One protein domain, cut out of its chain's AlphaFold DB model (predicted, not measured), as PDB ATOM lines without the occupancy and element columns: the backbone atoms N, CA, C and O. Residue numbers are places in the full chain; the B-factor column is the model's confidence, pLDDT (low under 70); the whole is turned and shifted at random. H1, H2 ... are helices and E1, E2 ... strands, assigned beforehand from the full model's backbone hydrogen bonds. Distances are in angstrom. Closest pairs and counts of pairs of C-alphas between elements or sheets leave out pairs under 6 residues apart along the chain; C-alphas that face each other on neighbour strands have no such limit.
ATOM      1  N   LEU A  22       0.264  32.519  44.136       97.38
ATOM      2  CA  LEU A  22      -0.338  32.659  42.820       97.38
ATOM      3  C   LEU A  22      -1.692  31.953  42.754       97.38
ATOM      4  O   LEU A  22      -1.813  30.770  43.068       97.38
ATOM      5  N   LEU A  23      -2.714  32.673  42.306       97.38
ATOM      6  CA  LEU A  23      -4.047  32.142  42.054       97.38
ATOM      7  C   LEU A  23      -4.101  31.536  40.651       97.38
ATOM      8  O   LEU A  23      -3.869  32.239  39.671       97.38
ATOM      9  N   CYS A  24      -4.452  30.260  40.520       96.56
ATOM     10  CA  CYS A  24      -4.661  29.647  39.208       96.56
ATOM     11  C   CYS A  24      -5.918  30.212  38.532       96.56
ATOM     12  O   CYS A  24      -6.999  30.199  39.121       96.56
ATOM     13  N   ALA A  25      -5.790  30.654  37.282       95.31
ATOM     14  CA  ALA A  25      -6.890  31.215  36.502       95.31
ATOM     15  C   ALA A  25      -7.991  30.203  36.161       95.31
ATOM     16  O   ALA A  25      -9.126  30.610  35.933       95.31
ATOM     17  N   SER A  26      -7.675  28.905  36.154       93.44
ATOM     18  CA  SER A  26      -8.630  27.851  35.796       93.44
ATOM     19  C   SER A  26      -9.359  27.279  37.013       93.44
ATOM     20  O   SER A  26     -10.583  27.248  37.037       93.44
ATOM     21  N   CYS A  27      -8.633  26.836  38.046       94.62
ATOM     22  CA  CYS A  27      -9.239  26.183  39.217       94.62
ATOM     23  C   CYS A  27      -9.449  27.106  40.424       94.62
ATOM     24  O   CYS A  27      -9.918  26.642  41.460       94.62
ATOM     25  N   SER A  28      -9.061  28.384  40.338       94.44
ATOM     26  CA  SER A  28      -9.171  29.353  41.440       94.44
ATOM     27  C   SER A  28      -8.524  28.901  42.763       94.44
ATOM     28  O   SER A  28      -8.909  29.351  43.839       94.44
ATOM     29  N   THR A  29      -7.518  28.025  42.689       96.19
ATOM     30  CA  THR A  29      -6.724  27.569  43.842       96.19
ATOM     31  C   THR A  29      -5.442  28.389  43.969       96.19
ATOM     32  O   THR A  29      -4.855  28.777  42.956       96.19
ATOM     33  N   TRP A  30      -5.012  28.651  45.205       97.00
ATOM     34  CA  TRP A  30      -3.780  29.379  45.516       97.00
ATOM     35  C   TRP A  30      -2.579  28.438  45.639       97.00
ATOM     36  O   TRP A  30      -2.676  27.356  46.218       97.00
ATOM     37  N   PHE A  31      -1.434  28.872  45.120       97.56
ATOM     38  CA  PHE A  31      -0.182  28.126  45.139       97.56
ATOM     39  C   PHE A  31       0.948  29.002  45.670       97.56
ATOM     40  O   PHE A  31       1.158  30.102  45.169       97.56
ATOM     41  N   HIS A  32       1.682  28.523  46.672       97.25
ATOM     42  CA  HIS A  32       2.855  29.224  47.186       97.25
ATOM     43  C   HIS A  32       3.949  29.304  46.120       97.25
ATOM     44  O   HIS A  32       4.177  28.327  45.406       97.25
ATOM     45  N   GLU A  33       4.673  30.423  46.074       95.75
ATOM     46  CA  GLU A  33       5.859  30.603  45.223       95.75
ATOM     47  C   GLU A  33       6.845  29.434  45.369       95.75
ATOM     48  O   GLU A  33       7.289  28.871  44.374       95.75
ATOM     49  N   SER A  34       7.100  28.987  46.603       95.31
ATOM     50  CA  SER A  34       8.022  27.881  46.903       95.31
ATOM     51  C   SER A  34       7.543  26.502  46.437       95.31
ATOM     52  O   SER A  34       8.287  25.531  46.541       95.31
ATOM     53  N   CYS A  35       6.285  26.371  46.012       96.12
ATOM     54  CA  CYS A  35       5.721  25.111  45.530       96.12
ATOM     55  C   CYS A  35       5.703  25.013  44.001       96.12
ATOM     56  O   CYS A  35       5.278  23.982  43.484       96.12
ATOM     57  N   ILE A  36       6.117  26.061  43.291       95.38
ATOM     58  CA  ILE A  36       6.119  26.122  41.828       95.38
ATOM     59  C   ILE A  36       7.476  25.634  41.314       95.38
ATOM     60  O   ILE A  36       8.513  25.930  41.902       95.38
ATOM     61  N   GLY A  37       7.474  24.841  40.241       89.12
ATOM     62  CA  GLY A  37       8.623  24.035  39.822       89.12
ATOM     63  C   GLY A  37       9.767  24.795  39.147       89.12
ATOM     64  O   GLY A  37      10.748  24.169  38.751       89.12
ATOM     65  N   TYR A  38       9.663  26.116  38.982       90.50
ATOM     66  CA  TYR A  38      10.677  26.931  38.313       90.50
ATOM     67  C   TYR A  38      10.796  28.336  38.910       90.50
ATOM     68  O   TYR A  38       9.912  28.817  39.616       90.50
ATOM     69  N   GLN A  39      11.904  29.012  38.596       90.88
ATOM     70  CA  GLN A  39      12.197  30.346  39.111       90.88
ATOM     71  C   GLN A  39      11.254  31.402  38.510       90.88
ATOM     72  O   GLN A  39      11.288  31.671  37.310       90.88
ATOM     73  N   LEU A  40      10.462  32.062  39.360       92.19
ATOM     74  CA  LEU A  40       9.469  33.073  38.956       92.19
ATOM     75  C   LEU A  40      10.026  34.507  38.884       92.19
ATOM     76  O   LEU A  40       9.320  35.444  38.501       92.19
ATOM     77  N   GLY A  41      11.302  34.684  39.235       92.00
ATOM     78  CA  GLY A  41      11.927  35.993  39.421       92.00
ATOM     79  C   GLY A  41      11.517  36.639  40.748       92.00
ATOM     80  O   GLY A  41      11.106  35.952  41.675       92.00
ATOM     81  N   LYS A  42      11.658  37.965  40.859       93.81
ATOM     82  CA  LYS A  42      11.249  38.706  42.063       93.81
ATOM     83  C   LYS A  42       9.730  38.852  42.097       93.81
ATOM     84  O   LYS A  42       9.149  39.345  41.126       93.81
ATOM     85  N   LEU A  43       9.104  38.495  43.213       95.88
ATOM     86  CA  LEU A  43       7.669  38.649  43.463       95.88
ATOM     87  C   LEU A  43       7.422  39.455  44.744       95.88
ATOM     88  O   LEU A  43       8.326  39.670  45.547       95.88
ATOM     89  N   VAL A  44       6.184  39.919  44.909       96.75
ATOM     90  CA  VAL A  44       5.707  40.590  46.126       96.75
ATOM     91  C   VAL A  44       4.420  39.886  46.556       96.75
ATOM     92  O   VAL A  44       3.579  39.622  45.686       96.75
ATOM     93  N   PRO A  45       4.218  39.577  47.850       97.19
ATOM     94  CA  PRO A  45       2.937  39.068  48.329       97.19
ATOM     95  C   PRO A  45       1.786  39.995  47.924       97.19
ATOM     96  O   PRO A  45       1.975  41.195  47.730       97.19
ATOM     97  N   LEU A  46       0.579  39.446  47.773       97.00
ATOM     98  CA  LEU A  46      -0.629  40.206  47.408       97.00
ATOM     99  C   LEU A  46      -0.572  40.932  46.045       97.00
ATOM    100  O   LEU A  46      -1.457  41.734  45.749       97.00
ATOM    101  N   MET A  47       0.422  40.659  45.191       96.06
ATOM    102  CA  MET A  47       0.430  41.194  43.828       96.06
ATOM    103  C   MET A  47      -0.777  40.676  43.025       96.06
ATOM    104  O   MET A  47      -1.276  39.577  43.257       96.06
ATOM    105  N   MET A  48      -1.258  41.461  42.058       95.38
ATOM    106  CA  MET A  48      -2.452  41.128  41.251       95.38
ATOM    107  C   MET A  48      -2.199  41.190  39.739       95.38
ATOM    108  O   MET A  48      -3.052  40.823  38.933       95.38
ATOM    109  N   ASN A  49      -1.035  41.692  39.340       95.06
ATOM    110  CA  ASN A  49      -0.640  41.957  37.962       95.06
ATOM    111  C   ASN A  49       0.076  40.750  37.350       95.06
ATOM    112  O   ASN A  49       1.208  40.851  36.886       95.06
ATOM    113  N   TYR A  50      -0.570  39.593  37.347       95.56
ATOM    114  CA  TYR A  50      -0.031  38.402  36.703       95.56
ATOM    115  C   TYR A  50      -1.137  37.536  36.120       95.56
ATOM    116  O   TYR A  50      -2.320  37.758  36.363       95.56
ATOM    117  N   PHE A  51      -0.711  36.548  35.350       95.19
ATOM    118  CA  PHE A  51      -1.483  35.410  34.902       95.19
ATOM    119  C   PHE A  51      -0.775  34.131  35.348       95.19
ATOM    120  O   PHE A  51       0.443  34.026  35.191       95.19
ATOM    121  N   PHE A  52      -1.522  33.184  35.918       96.31
ATOM    122  CA  PHE A  52      -0.981  31.902  36.359       96.31
ATOM    123  C   PHE A  52      -1.930  30.738  36.054       96.31
ATOM    124  O   PHE A  52      -3.130  30.824  36.318       96.31
ATOM    125  N   VAL A  53      -1.383  29.630  35.551       95.56
ATOM    126  CA  VAL A  53      -2.067  28.339  35.392       95.56
ATOM    127  C   VAL A  53      -1.207  27.258  36.031       95.56
ATOM    128  O   VAL A  53      -0.022  27.127  35.734       95.56
ATOM    129  N   CYS A  54      -1.822  26.487  36.922       95.88
ATOM    130  CA  CYS A  54      -1.164  25.428  37.671       95.88
ATOM    131  C   CYS A  54      -0.956  24.179  36.785       95.88
ATOM    132  O   CYS A  54      -1.710  23.960  35.835       95.88
ATOM    133  N   LYS A  55       0.010  23.313  37.118       94.56
ATOM    134  CA  LYS A  55       0.316  22.079  36.366       94.56
ATOM    135  C   LYS A  55      -0.895  21.175  36.117       94.56
ATOM    136  O   LYS A  55      -1.021  20.598  35.048       94.56
ATOM    137  N   ASN A  56      -1.821  21.108  37.079       93.75
ATOM    138  CA  ASN A  56      -3.015  20.262  36.994       93.75
ATOM    139  C   ASN A  56      -4.074  20.822  36.031       93.75
ATOM    140  O   ASN A  56      -4.959  20.086  35.609       93.75
ATOM    141  N   CYS A  57      -4.018  22.118  35.723       93.62
ATOM    142  CA  CYS A  57      -4.927  22.779  34.786       93.62
ATOM    143  C   CYS A  57      -4.290  23.033  33.418       93.62
ATOM    144  O   CYS A  57      -4.977  23.490  32.507       93.62
ATOM    145  N   SER A  58      -2.988  22.793  33.284       91.19
ATOM    146  CA  SER A  58      -2.254  22.977  32.042       91.19
ATOM    147  C   SER A  58      -2.339  21.726  31.176       91.19
ATOM    148  O   SER A  58      -2.078  20.623  31.654       91.19
ATOM    149  N   ALA A  59      -2.640  21.892  29.887       87.75
ATOM    150  CA  ALA A  59      -2.700  20.785  28.931       87.75
ATOM    151  C   ALA A  59      -1.344  20.077  28.738       87.75
ATOM    152  O   ALA A  59      -1.305  18.899  28.401       87.75
ATOM    153  N   THR A  60      -0.231  20.781  28.966       89.31
ATOM    154  CA  THR A  60       1.127  20.224  28.857       89.31
ATOM    155  C   THR A  60       1.630  19.614  30.165       89.31
ATOM    156  O   THR A  60       2.735  19.080  30.203       89.31
ATOM    157  N   GLY A  61       0.868  19.734  31.259       90.62
ATOM    158  CA  GLY A  61       1.335  19.386  32.601       90.62
ATOM    159  C   GLY A  61       2.391  20.345  33.164       90.62
ATOM    160  O   GLY A  61       2.946  20.074  34.226       90.62
ATOM    161  N   LEU A  62       2.670  21.465  32.483       91.06
ATOM    162  CA  LEU A  62       3.630  22.479  32.923       91.06
ATOM    163  C   LEU A  62       2.914  23.736  33.417       91.06
ATOM    164  O   LEU A  62       1.965  24.214  32.796       91.06
ATOM    165  N   GLU A  63       3.391  24.291  34.525       94.38
ATOM    166  CA  GLU A  63       2.921  25.574  35.046       94.38
ATOM    167  C   GLU A  63       3.189  26.707  34.046       94.38
ATOM    168  O   GLU A  63       4.194  26.722  33.340       94.38
ATOM    169  N   THR A  64       2.284  27.682  33.991       93.31
ATOM    170  CA  THR A  64       2.458  28.895  33.184       93.31
ATOM    171  C   THR A  64       2.303  30.103  34.082       93.31
ATOM    172  O   THR A  64       1.274  30.256  34.730       93.31
ATOM    173  N   PHE A  65       3.295  30.986  34.085       94.62
ATOM    174  CA  PHE A  65       3.277  32.252  34.808       94.62
ATOM    175  C   PHE A  65       3.738  33.373  33.896       94.62
ATOM    176  O   PHE A  65       4.735  33.242  33.182       94.62
ATOM    177  N   LYS A  66       3.050  34.508  33.974       92.31
ATOM    178  CA  LYS A  66       3.496  35.735  33.334       92.31
ATOM    179  C   LYS A  66       3.081  36.948  34.147       92.31
ATOM    180  O   LYS A  66       1.917  37.098  34.509       92.31
ATOM    181  N   LYS A  67       4.040  37.838  34.398       92.44
ATOM    182  CA  LYS A  67       3.790  39.137  35.021       92.44
ATOM    183  C   LYS A  67       3.296  40.133  33.967       92.44
ATOM    184  O   LYS A  67       3.823  40.198  32.859       92.44
ATOM    185  N   ASN A  68       2.298  40.914  34.343       91.38
ATOM    186  CA  ASN A  68       1.756  42.025  33.576       91.38
ATOM    187  C   ASN A  68       2.209  43.348  34.198       91.38
ATOM    188  O   ASN A  68       2.607  43.411  35.363       91.38
ATOM    189  N   GLN A  69       2.115  44.427  33.429       91.38
ATOM    190  CA  GLN A  69       2.360  45.756  33.967       91.38
ATOM    191  C   GLN A  69       1.302  46.094  35.024       91.38
ATOM    192  O   GLN A  69       0.105  45.995  34.755       91.38
ATOM    193  N   PRO A 167      -5.713  38.703  41.283       96.31
ATOM    194  CA  PRO A 167      -5.910  39.077  39.889       96.31
ATOM    195  C   PRO A 167      -7.388  39.024  39.484       96.31
ATOM    196  O   PRO A 167      -8.106  38.075  39.808       96.31
ATOM    197  N   ASN A 168      -7.838  40.017  38.717       94.69
ATOM    198  CA  ASN A 168      -9.159  39.995  38.094       94.69
ATOM    199  C   ASN A 168      -9.065  39.364  36.696       94.69
ATOM    200  O   ASN A 168      -9.006  40.064  35.684       94.69
ATOM    201  N   TYR A 169      -9.005  38.030  36.645       94.25
ATOM    202  CA  TYR A 169      -8.879  37.296  35.383       94.25
ATOM    203  C   TYR A 169     -10.054  37.526  34.435       94.25
ATOM    204  O   TYR A 169      -9.843  37.618  33.230       94.25
ATOM    205  N   GLU A 170     -11.264  37.703  34.962       92.00
ATOM    206  CA  GLU A 170     -12.439  38.012  34.150       92.00
ATOM    207  C   GLU A 170     -12.270  39.341  33.402       92.00
ATOM    208  O   GLU A 170     -12.488  39.407  32.191       92.00
ATOM    209  N   ALA A 171     -11.801  40.388  34.087       91.62
ATOM    210  CA  ALA A 171     -11.494  41.668  33.456       91.62
ATOM    211  C   ALA A 171     -10.343  41.552  32.445       91.62
ATOM    212  O   ALA A 171     -10.401  42.172  31.386       91.62
ATOM    213  N   MET A 172      -9.323  40.729  32.719       90.69
ATOM    214  CA  MET A 172      -8.232  40.491  31.764       90.69
ATOM    215  C   MET A 172      -8.708  39.755  30.500       90.69
ATOM    216  O   MET A 172      -8.232  40.059  29.407       90.69
ATOM    217  N   ILE A 173      -9.658  38.822  30.623       89.44
ATOM    218  CA  ILE A 173     -10.288  38.139  29.481       89.44
ATOM    219  C   ILE A 173     -11.151  39.127  28.688       89.44
ATOM    220  O   ILE A 173     -10.969  39.270  27.480       89.44
ATOM    221  N   LYS A 174     -12.043  39.868  29.360       89.31
ATOM    222  CA  LYS A 174     -12.911  40.880  28.729       89.31
ATOM    223  C   LYS A 174     -12.110  41.988  28.037       89.31
ATOM    224  O   LYS A 174     -12.494  42.445  26.966       89.31
ATOM    225  N   GLY A 175     -10.975  42.376  28.617       85.81
ATOM    226  CA  GLY A 175     -10.035  43.340  28.042       85.81
ATOM    227  C   GLY A 175      -9.166  42.785  26.909       85.81
ATOM    228  O   GLY A 175      -8.349  43.518  26.361       85.81
ATOM    229  N   GLY A 176      -9.300  41.503  26.553       85.06
ATOM    230  CA  GLY A 176      -8.542  40.869  25.473       85.06
ATOM    231  C   GLY A 176      -7.072  40.583  25.797       85.06
ATOM    232  O   GLY A 176      -6.318  40.215  24.898       85.06
ATOM    233  N   HIS A 177      -6.656  40.720  27.060       84.12
ATOM    234  CA  HIS A 177      -5.313  40.354  27.514       84.12
ATOM    235  C   HIS A 177      -5.153  38.836  27.659       84.12
ATOM    236  O   HIS A 177      -4.063  38.310  27.435       84.12
ATOM    237  N   LEU A 178      -6.234  38.132  27.999       86.56
ATOM    238  CA  LEU A 178      -6.305  36.673  28.039       86.56
ATOM    239  C   LEU A 178      -7.315  36.175  26.997       86.56
ATOM    240  O   LEU A 178      -8.311  36.839  26.719       86.56
ATOM    241  N   ARG A 179      -7.068  34.995  26.429       85.81
ATOM    242  CA  ARG A 179      -7.986  34.269  25.546       85.81
ATOM    243  C   ARG A 179      -8.251  32.887  26.114       85.81
ATOM    244  O   ARG A 179      -7.348  32.243  26.639       85.81
ATOM    245  N   ILE A 180      -9.490  32.440  25.975       84.00
ATOM    246  CA  ILE A 180      -9.888  31.068  26.275       84.00
ATOM    247  C   ILE A 180      -9.755  30.277  24.974       84.00
ATOM    248  O   ILE A 180     -10.336  30.661  23.960       84.00
ATOM    249  N   THR A 181      -8.961  29.215  24.995       82.81
ATOM    250  CA  THR A 181      -8.807  28.264  23.892       82.81
ATOM    251  C   THR A 181      -9.249  26.878  24.355       82.81
ATOM    252  O   THR A 181      -9.478  26.651  25.544       82.81
ATOM    253  N   GLU A 182      -9.350  25.931  23.425       74.44
ATOM    254  CA  GLU A 182      -9.631  24.525  23.747       74.44
ATOM    255  C   GLU A 182      -8.570  23.920  24.688       74.44
ATOM    256  O   GLU A 182      -8.873  23.067  25.514       74.44
ATOM    257  N   MET A 183      -7.337  24.438  24.640       74.38
ATOM    258  CA  MET A 183      -6.232  24.040  25.520       74.38
ATOM    259  C   MET A 183      -6.203  24.789  26.867       74.38
ATOM    260  O   MET A 183      -5.237  24.654  27.619       74.38
ATOM    261  N   GLY A 184      -7.221  25.599  27.173       80.38
ATOM    262  CA  GLY A 184      -7.335  26.369  28.413       80.38
ATOM    263  C   GLY A 184      -7.140  27.878  28.237       80.38
ATOM    264  O   GLY A 184      -7.248  28.430  27.144       80.38
ATOM    265  N   ILE A 185      -6.892  28.586  29.342       82.06
ATOM    266  CA  ILE A 185      -6.677  30.040  29.317       82.06
ATOM    267  C   ILE A 185      -5.227  30.314  28.909       82.06
ATOM    268  O   ILE A 185      -4.300  29.743  29.477       82.06
ATOM    269  N   GLN A 186      -5.024  31.208  27.944       79.75
ATOM    270  CA  GLN A 186      -3.707  31.639  27.481       79.75
ATOM    271  C   GLN A 186      -3.634  33.164  27.418       79.75
ATOM    272  O   GLN A 186      -4.625  33.842  27.141       79.75
ATOM    273  N   GLN A 187      -2.452  33.730  27.649       78.44
ATOM    274  CA  GLN A 187      -2.246  35.168  27.503       78.44
ATOM    275  C   GLN A 187      -1.975  35.546  26.046       78.44
ATOM    276  O   GLN A 187      -1.182  34.904  25.363       78.44
ATOM    277  N   VAL A 188      -2.576  36.641  25.583       76.31
ATOM    278  CA  VAL A 188      -2.313  37.188  24.249       76.31
ATOM    279  C   VAL A 188      -0.969  37.912  24.266       76.31
ATOM    280  O   VAL A 188      -0.797  38.925  24.946       76.31
TER     281      VAL A 188
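AT A GLANCE: This is residues 22 to 69 and 167 to 188 of the 256 residues of the protein "Hypothetical protein" of Timema tahoe (UniProt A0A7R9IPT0). With little regular structure, the antiparallel hairpin E2 and E3 stands in the middle, between the antiparallel hairpin E4 and E5 with H1 on one side and E1 with the loop of residues 33 to 49 on the other. The 70 printed residues hold E1, E2, E3, H1, E4, E5 in that order, a mixed class with 25 residues in named elements. The whole is compact, radius of gyration of the C-alphas 11.5 A, spanning 29 by 26 by 18 A.

IN THESE COORDINATES: E1, residues 30 to 32 (6.8 A), begins at C-alpha (-3.780, 29.379, 45.516). E2 is 50 to 53 (10.4 A), E3 64 to 67 (10.5 A), H1 169 to 174 (8.6 A), E4 178 to 181 (9.7 A) and E5 184 to 187 (10.2 A), ending at (-2.246, 35.168, 27.503).

HOW THE PARTS SIT: In E2 and E3, N 51 and O 66 are 2.8 A apart; in E4 and E5, N 179 and O 186, 2.8 A. The closest C-alphas of E2 and E5, Phe 51 and Gln 187, are 7.4 A apart; those of H1 and E4, Met 172 and Leu 178, 5.7 A. E1 and E3 are apart. In H1 every O i to N i+4 pair is within hydrogen-bond range.

THE WHOLE: Residues 70 to 166 are not printed; C-alphas 69 and 167 are 12.2 A apart. The link E1 to E2 is long, 17 residues. No printed residue is under 70 in pLDDT.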